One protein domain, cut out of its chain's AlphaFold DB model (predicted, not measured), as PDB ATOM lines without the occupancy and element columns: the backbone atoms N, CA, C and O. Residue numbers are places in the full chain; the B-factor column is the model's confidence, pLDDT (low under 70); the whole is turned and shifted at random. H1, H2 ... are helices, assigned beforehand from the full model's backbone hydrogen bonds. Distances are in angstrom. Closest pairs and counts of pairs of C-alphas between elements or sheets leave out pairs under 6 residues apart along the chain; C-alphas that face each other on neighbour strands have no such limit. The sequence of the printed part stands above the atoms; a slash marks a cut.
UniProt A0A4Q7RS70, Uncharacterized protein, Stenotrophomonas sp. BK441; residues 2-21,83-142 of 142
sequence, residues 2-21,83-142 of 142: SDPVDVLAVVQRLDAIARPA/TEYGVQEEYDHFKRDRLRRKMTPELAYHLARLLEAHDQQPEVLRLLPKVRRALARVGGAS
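This is residues 2 to 21 and 83 to 142 of the 142 residues of an uncharacterized protein of Stenotrophomonas sp. BK441 (UniProt A0A4Q7RS70). Helix H3 runs through the middle of a small helical body, with H1 beside it on one side and H4 folding back along another, both opposite ways to H3. H2 crosses H3 steeply, on the side away from H1. The 80 printed residues hold four named helices, H1 to H4 in chain order, and no named strand: the class is all helix. The whole is compact, radius of gyration of the C-alphas 11.9 A, and only just elongated, spanning 38 by 25 by 23 A.

Find C-alpha 4 at (-35.093, -22.335, 101.670); from there H1, residues 4 to 21, runs 26.6 A. After the cut look for H2, residues 84 to 96, 18.9 A long. H3, residues 105 to 119, begins at C-alpha 105 at (-57.027, -23.520, 110.001) and covers 23.8 A. H4, residues 122 to 138, covers 25.6 A to C-alpha 138 at (-50.309, -28.810, 117.340), with a kink of 40 degrees near residue 130.

Start at the hub, H3. It touches H1, closest C-alphas Ala 18 and Pro 105 at 3.9 A, at a shallow tilt of 28 degrees, opposite ways. H3 and H4 form a helical hairpin at a shallow tilt of 31 degrees; their closest C-alphas, His 118 and Val 124, are 6.0 A apart. H2 touches H3 with residues 87 to 91 alone, closest C-alphas Val 87 and Leu 114 at 6.0 A, at a steep tilt of 59 degrees. H2 and H4 only just touch, with 3 pairs of C-alphas within 8 A, the closest being Tyr 91 and Val 124 at 6.2 A. H1 and H4 are close but not clearly touching, C-alphas Val 10 and Arg 132 at 7.5 A; H1 and H2 are apart. Each O i to N i+4 pair is within hydrogen-bond range in H2, against 11 of 14 in H1, 8 of 11 in H3 and 6 of 13 in H4, where 11 of 14 O i to N i+3 pairs are.

The C-alphas farthest apart, Tyr 85 and Ser 142, are 39.3 A from each other. Residues 22 to 82 are not printed, and C-alphas 21 and 83 stand 22.4 A apart across this cut. Of the links printed whole, H3 to H4 is tight and H2 to H3 short. Look for pLDDT under 70 at residues 2 to 5 and 139 to 142 of the model.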
ATOM      1  N   SER A   2     -32.263 -18.925 107.416       58.16
ATOM      2  CA  SER A   2     -33.006 -20.189 107.328       58.16
ATOM      3  C   SER A   2     -32.801 -20.784 105.934       58.16
ATOM      4  O   SER A   2     -32.753 -20.028 104.968       58.16
ATOM      5  N   ASP A   3     -32.641 -22.099 105.840       69.44
ATOM      6  CA  ASP A   3     -32.520 -22.819 104.568       69.44
ATOM      7  C   ASP A   3     -33.852 -22.711 103.786       69.44
ATOM      8  O   ASP A   3     -34.900 -22.937 104.397       69.44
ATOM      9  N   PRO A   4     -33.869 -22.365 102.482       62.06
ATOM     10  CA  PRO A   4     -35.093 -22.335 101.670       62.06
ATOM     11  C   PRO A   4     -35.927 -23.627 101.755       62.06
ATOM     12  O   PRO A   4     -37.157 -23.578 101.806       62.06
ATOM     13  N   VAL A   5     -35.273 -24.790 101.883       65.00
ATOM     14  CA  VAL A   5     -35.943 -26.096 102.051       65.00
ATOM     15  C   VAL A   5     -36.768 -26.149 103.347       65.00
ATOM     16  O   VAL A   5     -37.825 -26.777 103.415       65.00
ATOM     17  N   ASP A   6     -36.320 -25.437 104.377       85.12
ATOM     18  CA  ASP A   6     -36.921 -25.383 105.708       85.12
ATOM     19  C   ASP A   6     -38.073 -24.352 105.798       85.12
ATOM     20  O   ASP A   6     -38.846 -24.355 106.761       85.12
ATOM     21  N   VAL A   7     -38.235 -23.476 104.799       92.88
ATOM     22  CA  VAL A   7     -39.409 -22.588 104.664       92.88
ATOM     23  C   VAL A   7     -40.547 -23.328 103.979       92.88
ATOM     24  O   VAL A   7     -41.653 -23.383 104.519       92.88
ATOM     25  N   LEU A   8     -40.254 -23.983 102.852       93.44
ATOM     26  CA  LEU A   8     -41.236 -24.745 102.086       93.44
ATOM     27  C   LEU A   8     -41.920 -25.821 102.941       93.44
ATOM     28  O   LEU A   8     -43.142 -25.936 102.935       93.44
ATOM     29  N   ALA A   9     -41.154 -26.563 103.748       94.44
ATOM     30  CA  ALA A   9     -41.713 -27.570 104.651       94.44
ATOM     31  C   ALA A   9     -42.646 -26.967 105.723       94.44
ATOM     32  O   ALA A   9     -43.621 -27.601 106.139       94.44
ATOM     33  N   VAL A  10     -42.365 -25.742 106.186       96.12
ATOM     34  CA  VAL A  10     -43.232 -25.025 107.134       96.12
ATOM     35  C   VAL A  10     -44.523 -24.583 106.450       96.12
ATOM     36  O   VAL A  10     -45.589 -24.819 107.018       96.12
ATOM     37  N   VAL A  11     -44.440 -24.006 105.247       97.06
ATOM     38  CA  VAL A  11     -45.605 -23.595 104.444       97.06
ATOM     39  C   VAL A  11     -46.502 -24.796 104.151       97.06
ATOM     40  O   VAL A  11     -47.661 -24.792 104.548       97.06
ATOM     41  N   GLN A  12     -45.947 -25.895 103.635       96.62
ATOM     42  CA  GLN A  12     -46.703 -27.124 103.362       96.62
ATOM     43  C   GLN A  12     -47.430 -27.665 104.600       96.62
ATOM     44  O   GLN A  12     -48.548 -28.177 104.518       96.62
ATOM     45  N   ARG A  13     -46.801 -27.564 105.779       96.69
ATOM     46  CA  ARG A  13     -47.433 -27.981 107.032       96.69
ATOM     47  C   ARG A  13     -48.557 -27.036 107.455       96.69
ATOM     48  O   ARG A  13     -49.545 -27.510 108.014       96.69
ATOM     49  N   LEU A  14     -48.412 -25.733 107.228       97.62
ATOM     50  CA  LEU A  14     -49.478 -24.760 107.459       97.62
ATOM     51  C   LEU A  14     -50.649 -25.004 106.502       97.62
ATOM     52  O   LEU A  14     -51.776 -25.109 106.975       97.62
ATOM     53  N   ASP A  15     -50.389 -25.234 105.214       97.38
ATOM     54  CA  ASP A  15     -51.423 -25.552 104.221       97.38
ATOM     55  C   ASP A  15     -52.185 -26.832 104.572       97.38
ATOM     56  O   ASP A  15     -53.406 -26.906 104.439       97.38
ATOM     57  N   ALA A  16     -51.490 -27.851 105.090       96.81
ATOM     58  CA  ALA A  16     -52.137 -29.069 105.566       96.81
ATOM     59  C   ALA A  16     -53.095 -28.807 106.745       96.81
ATOM     60  O   ALA A  16     -54.149 -29.437 106.825       96.81
ATOM     61  N   ILE A  17     -52.751 -27.878 107.644       97.19
ATOM     62  CA  ILE A  17     -53.619 -27.453 108.757       97.19
ATOM     63  C   ILE A  17     -54.763 -26.562 108.257       97.19
ATOM     64  O   ILE A  17     -55.861 -26.632 108.805       97.19
ATOM     65  N   ALA A  18     -54.516 -25.739 107.237       97.56
ATOM     66  CA  ALA A  18     -55.495 -24.835 106.645       97.56
ATOM     67  C   ALA A  18     -56.540 -25.562 105.789       97.56
ATOM     68  O   ALA A  18     -57.688 -25.129 105.735       97.56
ATOM     69  N   ARG A  19     -56.176 -26.691 105.164       96.44
ATOM     70  CA  ARG A  19     -57.015 -27.437 104.208       96.44
ATOM     71  C   ARG A  19     -58.478 -27.644 104.641       96.44
ATOM     72  O   ARG A  19     -59.345 -27.436 103.798       96.44
ATOM     73  N   PRO A  20     -58.801 -28.013 105.898       95.62
ATOM     74  CA  PRO A  20     -60.190 -28.209 106.318       95.62
ATOM     75  C   PRO A  20     -61.058 -26.941 106.310       95.62
ATOM     76  O   PRO A  20     -62.269 -27.063 106.442       95.62
ATOM     77  N   ALA A  21     -60.476 -25.739 106.200       94.00
ATOM     78  CA  ALA A  21     -61.239 -24.492 106.102       94.00
ATOM     79  C   ALA A  21     -61.907 -24.289 104.731       94.00
ATOM     80  O   ALA A  21     -62.797 -23.446 104.621       94.00
ATOM     81  N   THR A  83     -50.187  -8.472  98.322       96.25
ATOM     82  CA  THR A  83     -49.316  -7.483  97.679       96.25
ATOM     83  C   THR A  83     -48.079  -7.230  98.538       96.25
ATOM     84  O   THR A  83     -48.019  -7.614  99.711       96.25
ATOM     85  N   GLU A  84     -47.089  -6.517  97.995       95.44
ATOM     86  CA  GLU A  84     -45.920  -6.130  98.788       95.44
ATOM     87  C   GLU A  84     -46.306  -5.349 100.053       95.44
ATOM     88  O   GLU A  84     -45.791  -5.626 101.136       95.44
ATOM     89  N   TYR A  85     -47.268  -4.433  99.918       95.06
ATOM     90  CA  TYR A  85     -47.815  -3.668 101.032       95.06
ATOM     91  C   TYR A  85     -48.558  -4.565 102.033       95.06
ATOM     92  O   TYR A  85     -48.304  -4.479 103.236       95.06
ATOM     93  N   GLY A  86     -49.400  -5.485 101.550       96.38
ATOM     94  CA  GLY A  86     -50.130  -6.417 102.408       96.38
ATOM     95  C   GLY A  86     -49.215  -7.340 103.212       96.38
ATOM     96  O   GLY A  86     -49.451  -7.574 104.396       96.38
ATOM     97  N   VAL A  87     -48.112  -7.809 102.622       97.31
ATOM     98  CA  VAL A  87     -47.088  -8.573 103.354       97.31
ATOM     99  C   VAL A  87     -46.495  -7.748 104.492       97.31
ATOM    100  O   VAL A  87     -46.321  -8.283 105.587       97.31
ATOM    101  N   GLN A  88     -46.206  -6.462 104.276       96.06
ATOM    102  CA  GLN A  88     -45.634  -5.595 105.306       96.06
ATOM    103  C   GLN A  88     -46.613  -5.359 106.470       96.06
ATOM    104  O   GLN A  88     -46.213  -5.478 107.632       96.06
ATOM    105  N   GLU A  89     -47.887  -5.079 106.178       96.06
ATOM    106  CA  GLU A  89     -48.937  -4.907 107.195       96.06
ATOM    107  C   GLU A  89     -49.124  -6.186 108.031       96.06
ATOM    108  O   GLU A  89     -49.057  -6.160 109.269       96.06
ATOM    109  N   GLU A  90     -49.259  -7.338 107.367       96.62
ATOM    110  CA  GLU A  90     -49.411  -8.636 108.032       96.62
ATOM    111  C   GLU A  90     -48.147  -9.026 108.812       96.62
ATOM    112  O   GLU A  90     -48.212  -9.531 109.941       96.62
ATOM    113  N   TYR A  91     -46.963  -8.743 108.267       96.69
ATOM    114  CA  TYR A  91     -45.707  -8.944 108.975       96.69
ATOM    115  C   TYR A  91     -45.650  -8.114 110.258       96.69
ATOM    116  O   TYR A  91     -45.314  -8.663 111.313       96.69
ATOM    117  N   ASP A  92     -46.006  -6.829 110.225       95.12
ATOM    118  CA  ASP A  92     -46.008  -5.987 111.421       95.12
ATOM    119  C   ASP A  92     -47.048  -6.439 112.456       95.12
ATOM    120  O   ASP A  92     -46.750  -6.430 113.664       95.12
ATOM    121  N   HIS A  93     -48.208  -6.927 112.009       93.31
ATOM    122  CA  HIS A  93     -49.188  -7.591 112.867       93.31
ATOM    123  C   HIS A  93     -48.576  -8.816 113.572       93.31
ATOM    124  O   HIS A  93     -48.464  -8.863 114.808       93.31
ATOM    125  N   PHE A  94     -48.093  -9.797 112.806       94.75
ATOM    126  CA  PHE A  94     -47.591 -11.063 113.348       94.75
ATOM    127  C   PHE A  94     -46.257 -10.937 114.074       94.75
ATOM    128  O   PHE A  94     -45.925 -11.761 114.933       94.75
ATOM    129  N   LYS A  95     -45.475  -9.898 113.793       93.88
ATOM    130  CA  LYS A  95     -44.268  -9.556 114.545       93.88
ATOM    131  C   LYS A  95     -44.604  -9.210 115.991       93.88
ATOM    132  O   LYS A  95     -43.887  -9.678 116.885       93.88
ATOM    133  N   ARG A  96     -45.698  -8.477 116.225       91.25
ATOM    134  CA  ARG A  96     -46.200  -8.111 117.563       91.25
ATOM    135  C   ARG A  96     -46.950  -9.262 118.237       91.25
ATOM    136  O   ARG A  96     -46.883  -9.390 119.461       91.25
ATOM    137  N   ASP A  97     -47.589 -10.138 117.461       89.50
ATOM    138  CA  ASP A  97     -48.252 -11.327 117.997       89.50
ATOM    139  C   ASP A  97     -47.241 -12.341 118.581       89.50
ATOM    140  O   ASP A  97     -46.180 -12.662 118.023       89.50
ATOM    141  N   ARG A  98     -47.590 -12.877 119.755       86.44
ATOM    142  CA  ARG A  98     -46.863 -13.956 120.436       86.44
ATOM    143  C   ARG A  98     -47.276 -15.350 119.950       86.44
ATOM    144  O   ARG A  98     -46.648 -16.320 120.373       86.44
ATOM    145  N   LEU A  99     -48.317 -15.465 119.121       88.75
ATOM    146  CA  LEU A  99     -48.886 -16.714 118.599       88.75
ATOM    147  C   LEU A  99     -49.194 -17.734 119.707       88.75
ATOM    148  O   LEU A  99     -48.973 -18.936 119.561       88.75
ATOM    149  N   ARG A 100     -49.660 -17.260 120.869       84.44
ATOM    150  CA  ARG A 100     -49.968 -18.126 122.024       84.44
ATOM    151  C   ARG A 100     -51.265 -18.911 121.846       84.44
ATOM    152  O   ARG A 100     -51.407 -19.962 122.463       84.44
ATOM    153  N   ARG A 101     -52.171 -18.414 121.000       83.12
ATOM    154  CA  ARG A 101     -53.438 -19.070 120.661       83.12
ATOM    155  C   ARG A 101     -53.217 -20.437 120.002       83.12
ATOM    156  O   ARG A 101     -52.127 -20.728 119.497       83.12
ATOM    157  N   LYS A 102     -54.254 -21.279 120.044       89.06
ATOM    158  CA  LYS A 102     -54.307 -22.548 119.303       89.06
ATOM    159  C   LYS A 102     -54.145 -22.252 117.808       89.06
ATOM    160  O   LYS A 102     -54.675 -21.254 117.328       89.06
ATOM    161  N   MET A 103     -53.422 -23.112 117.092       94.31
ATOM    162  CA  MET A 103     -53.362 -23.036 115.632       94.31
ATOM    163  C   MET A 103     -54.723 -23.445 115.063       94.31
ATOM    164  O   MET A 103     -55.105 -24.611 115.168       94.31
ATOM    165  N   THR A 104     -55.461 -22.479 114.526       95.44
ATOM    166  CA  THR A 104     -56.684 -22.719 113.752       95.44
ATOM    167  C   THR A 104     -56.331 -22.869 112.268       95.44
ATOM    168  O   THR A 104     -55.257 -22.413 111.863       95.44
ATOM    169  N   PRO A 105     -57.205 -23.481 111.451       96.94
ATOM    170  CA  PRO A 105     -57.027 -23.520 110.001       96.94
ATOM    171  C   PRO A 105     -56.804 -22.135 109.368       96.94
ATOM    172  O   PRO A 105     -55.855 -21.962 108.613       96.94
ATOM    173  N   GLU A 106     -57.593 -21.126 109.754       96.31
ATOM    174  CA  GLU A 106     -57.455 -19.744 109.258       96.31
ATOM    175  C   GLU A 106     -56.116 -19.116 109.660       96.31
ATOM    176  O   GLU A 106     -55.406 -18.556 108.830       96.31
ATOM    177  N   LEU A 107     -55.696 -19.285 110.922       95.94
ATOM    178  CA  LEU A 107     -54.390 -18.798 111.366       95.94
ATOM    179  C   LEU A 107     -53.246 -19.448 110.587       95.94
ATOM    180  O   LEU A 107     -52.254 -18.786 110.287       95.94
ATOM    181  N   ALA A 108     -53.366 -20.743 110.293       97.50
ATOM    182  CA  ALA A 108     -52.376 -21.441 109.494       97.50
ATOM    183  C   ALA A 108     -52.325 -20.878 108.069       97.50
ATOM    184  O   ALA A 108     -51.229 -20.632 107.573       97.50
ATOM    185  N   TYR A 109     -53.483 -20.594 107.470       97.94
ATOM    186  CA  TYR A 109     -53.573 -19.975 106.151       97.94
ATOM    187  C   TYR A 109     -52.892 -18.600 106.107       97.94
ATOM    188  O   TYR A 109     -52.001 -18.393 105.286       97.94
ATOM    189  N   HIS A 110     -53.211 -17.695 107.042       97.19
ATOM    190  CA  HIS A 110     -52.588 -16.364 107.095       97.19
ATOM    191  C   HIS A 110     -51.055 -16.444 107.188       97.19
ATOM    192  O   HIS A 110     -50.333 -15.738 106.486       97.19
ATOM    193  N   LEU A 111     -50.542 -17.344 108.036       97.25
ATOM    194  CA  LEU A 111     -49.101 -17.553 108.188       97.25
ATOM    195  C   LEU A 111     -48.462 -18.184 106.943       97.25
ATOM    196  O   LEU A 111     -47.293 -17.910 106.681       97.25
ATOM    197  N   ALA A 112     -49.190 -19.024 106.199       97.69
ATOM    198  CA  ALA A 112     -48.713 -19.613 104.951       97.69
ATOM    199  C   ALA A 112     -48.549 -18.534 103.875       97.69
ATOM    200  O   ALA A 112     -47.437 -18.362 103.385       97.69
ATOM    201  N   ARG A 113     -49.603 -17.743 103.607       97.44
ATOM    202  CA  ARG A 113     -49.567 -16.629 102.635       97.44
ATOM    203  C   ARG A 113     -48.422 -15.658 102.919       97.44
ATOM    204  O   ARG A 113     -47.711 -15.236 102.014       97.44
ATOM    205  N   LEU A 114     -48.195 -15.350 104.197       96.75
ATOM    206  CA  LEU A 114     -47.117 -14.456 104.605       96.75
ATOM    207  C   LEU A 114     -45.714 -15.046 104.377       96.75
ATOM    208  O   LEU A 114     -44.793 -14.324 104.010       96.75
ATOM    209  N   LEU A 115     -45.524 -16.347 104.624       96.75
ATOM    210  CA  LEU A 115     -44.225 -17.007 104.447       96.75
ATOM    211  C   LEU A 115     -43.918 -17.348 102.985       96.75
ATOM    212  O   LEU A 115     -42.746 -17.454 102.640       96.75
ATOM    213  N   GLU A 116     -44.928 -17.500 102.130       95.44
ATOM    214  CA  GLU A 116     -44.730 -17.696 100.689       95.44
ATOM    215  C   GLU A 116     -44.013 -16.504 100.046       95.44
ATOM    216  O   GLU A 116     -43.115 -16.710  99.235       95.44
ATOM    217  N   ALA A 117     -44.292 -15.281 100.509       94.44
ATOM    218  CA  ALA A 117     -43.660 -14.050 100.030       94.44
ATOM    219  C   ALA A 117     -42.164 -13.902 100.385       94.44
ATOM    220  O   ALA A 117     -41.564 -12.866 100.112       94.44
ATOM    221  N   HIS A 118     -41.539 -14.901 101.019       93.31
ATOM    222  CA  HIS A 118     -40.161 -14.811 101.511       93.31
ATOM    223  C   HIS A 118     -39.085 -14.570 100.445       93.31
ATOM    224  O   HIS A 118     -38.028 -14.037 100.790       93.31
ATOM    225  N   ASP A 119     -39.325 -14.962  99.191       91.19
ATOM    226  CA  ASP A 119     -38.377 -14.736  98.096       91.19
ATOM    227  C   ASP A 119     -38.289 -13.242  97.750       91.19
ATOM    228  O   ASP A 119     -37.204 -12.723  97.481       91.19
ATOM    229  N   GLN A 120     -39.423 -12.540  97.806       92.31
ATOM    230  CA  GLN A 120     -39.536 -11.105  97.552       92.31
ATOM    231  C   GLN A 120     -39.293 -10.272  98.820       92.31
ATOM    232  O   GLN A 120     -38.729  -9.183  98.735       92.31
ATOM    233  N   GLN A 121     -39.681 -10.784  99.994       93.12
ATOM    234  CA  GLN A 121     -39.600 -10.098 101.290       93.12
ATOM    235  C   GLN A 121     -38.973 -10.985 102.380       93.12
ATOM    236  O   GLN A 121     -39.669 -11.551 103.232       93.12
ATOM    237  N   PRO A 122     -37.634 -11.120 102.404       94.06
ATOM    238  CA  PRO A 122     -36.926 -12.014 103.324       94.06
ATOM    239  C   PRO A 122     -37.131 -11.717 104.821       94.06
ATOM    240  O   PRO A 122     -36.843 -12.561 105.675       94.06
ATOM    241  N   GLU A 123     -37.605 -10.529 105.193       94.44
ATOM    242  CA  GLU A 123     -37.926 -10.141 106.568       94.44
ATOM    243  C   GLU A 123     -38.992 -11.028 107.215       94.44
ATOM    244  O   GLU A 123     -38.908 -11.268 108.427       94.44
ATOM    245  N   VAL A 124     -39.926 -11.585 106.432       95.38
ATOM    246  CA  VAL A 124     -40.980 -12.483 106.935       95.38
ATOM    247  C   VAL A 124     -40.384 -13.735 107.585       95.38
ATOM    248  O   VAL A 124     -40.943 -14.279 108.542       95.38
ATOM    249  N   LEU A 125     -39.168 -14.131 107.185       95.12
ATOM    250  CA  LEU A 125     -38.430 -15.254 107.771       95.12
ATOM    251  C   LEU A 125     -38.116 -15.047 109.260       95.12
ATOM    252  O   LEU A 125     -37.904 -16.020 109.990       95.12
ATOM    253  N   ARG A 126     -38.148 -13.805 109.766       94.75
ATOM    254  CA  ARG A 126     -38.025 -13.516 111.208       94.75
ATOM    255  C   ARG A 126     -39.189 -14.091 112.022       94.75
ATOM    256  O   ARG A 126     -39.058 -14.258 113.237       94.75
ATOM    257  N   LEU A 127     -40.307 -14.438 111.379       94.88
ATOM    258  CA  LEU A 127     -41.438 -15.115 112.011       94.88
ATOM    259  C   LEU A 127     -41.235 -16.635 112.129       94.88
ATOM    260  O   LEU A 127     -41.844 -17.258 113.001       94.88
ATOM    261  N   LEU A 128     -40.339 -17.254 111.353       94.00
ATOM    262  CA  LEU A 128     -40.182 -18.717 111.341       94.00
ATOM    263  C   LEU A 128     -39.964 -19.347 112.726       94.00
ATOM    264  O   LEU A 128     -40.654 -20.321 113.040       94.00
ATOM    265  N   PRO A 129     -39.100 -18.815 113.618       93.00
ATOM    266  CA  PRO A 129     -38.906 -19.422 114.934       93.00
ATOM    267  C   PRO A 129     -40.187 -19.446 115.777       93.00
ATOM    268  O   PRO A 129     -40.425 -20.402 116.517       93.00
ATOM    269  N   LYS A 130     -41.030 -18.407 115.687       92.88
ATOM    270  CA  LYS A 130     -42.302 -18.370 116.428       92.88
ATOM    271  C   LYS A 130     -43.361 -19.265 115.782       92.88
ATOM    272  O   LYS A 130     -44.059 -19.959 116.520       92.88
ATOM    273  N   VAL A 131     -43.417 -19.324 114.451       95.00
ATOM    274  CA  VAL A 131     -44.322 -20.212 113.706       95.00
ATOM    275  C   VAL A 131     -44.006 -21.675 114.012       95.00
ATOM    276  O   VAL A 131     -44.899 -22.431 114.382       95.00
ATOM    277  N   ARG A 132     -42.728 -22.072 114.010       93.31
ATOM    278  CA  ARG A 132     -42.303 -23.436 114.378       93.31
ATOM    279  C   ARG A 132     -42.691 -23.815 115.800       93.31
ATOM    280  O   ARG A 132     -43.220 -24.901 116.022       93.31
ATOM    281  N   ARG A 133     -42.496 -22.909 116.765       92.19
ATOM    282  CA  ARG A 133     -42.960 -23.122 118.147       92.19
ATOM    283  C   ARG A 133     -44.480 -23.251 118.240       92.19
ATOM    284  O   ARG A 133     -44.974 -23.924 119.141       92.19
ATOM    285  N   ALA A 134     -45.235 -22.583 117.369       92.94
ATOM    286  CA  ALA A 134     -46.682 -22.760 117.282       92.94
ATOM    287  C   ALA A 134     -47.060 -24.118 116.687       92.94
ATOM    288  O   ALA A 134     -47.846 -24.840 117.296       92.94
ATOM    289  N   LEU A 135     -46.425 -24.521 115.588       92.81
ATOM    290  CA  LEU A 135     -46.640 -25.820 114.948       92.81
ATOM    291  C   LEU A 135     -46.270 -27.004 115.852       92.81
ATOM    292  O   LEU A 135     -46.987 -28.002 115.875       92.81
ATOM    293  N   ALA A 136     -45.200 -26.896 116.644       90.88
ATOM    294  CA  ALA A 136     -44.801 -27.937 117.593       90.88
ATOM    295  C   ALA A 136     -45.895 -28.246 118.635       90.88
ATOM    296  O   ALA A 136     -46.037 -29.390 119.056       90.88
ATOM    297  N   ARG A 137     -46.717 -27.253 119.003       87.75
ATOM    298  CA  ARG A 137     -47.830 -27.423 119.954       87.75
ATOM    299  C   ARG A 137     -49.047 -28.124 119.352       87.75
ATOM    300  O   ARG A 137     -49.854 -28.656 120.103       87.75
ATOM    301  N   VAL A 138     -49.181 -28.153 118.024       83.62
ATOM    302  CA  VAL A 138     -50.309 -28.810 117.340       83.62
ATOM    303  C   VAL A 138     -50.228 -30.334 117.471       83.62
ATOM    304  O   VAL A 138     -51.258 -30.983 117.584       83.62
ATOM    305  N   GLY A 139     -49.015 -30.896 117.509       63.81
ATOM    306  CA  GLY A 139     -48.783 -32.342 117.662       63.81
ATOM    307  C   GLY A 139     -48.530 -32.814 119.098       63.81
ATOM    308  O   GLY A 139     -48.301 -33.998 119.299       63.81
ATOM    309  N   GLY A 140     -48.523 -31.907 120.083       54.47
ATOM    310  CA  GLY A 140     -48.287 -32.228 121.499       54.47
ATOM    311  C   GLY A 140     -49.559 -32.324 122.347       54.47
ATOM    312  O   GLY A 140     -49.467 -32.538 123.549       54.47
ATOM    313  N   ALA A 141     -50.729 -32.125 121.739       43.88
ATOM    314  CA  ALA A 141     -52.024 -32.369 122.359       43.88
ATOM    315  C   ALA A 141     -52.491 -33.774 121.953       43.88
ATOM    316  O   ALA A 141     -53.218 -33.945 120.976       43.88
ATOM    317  N   SER A 142     -51.989 -34.778 122.660       37.47
ATOM    318  CA  SER A 142     -52.540 -36.135 122.709       37.47
ATOM    319  C   SER A 142     -52.818 -36.471 124.161       37.47
ATOM    320  O   SER A 142     -51.977 -36.081 125.004       37.47
TER     321      SER A 142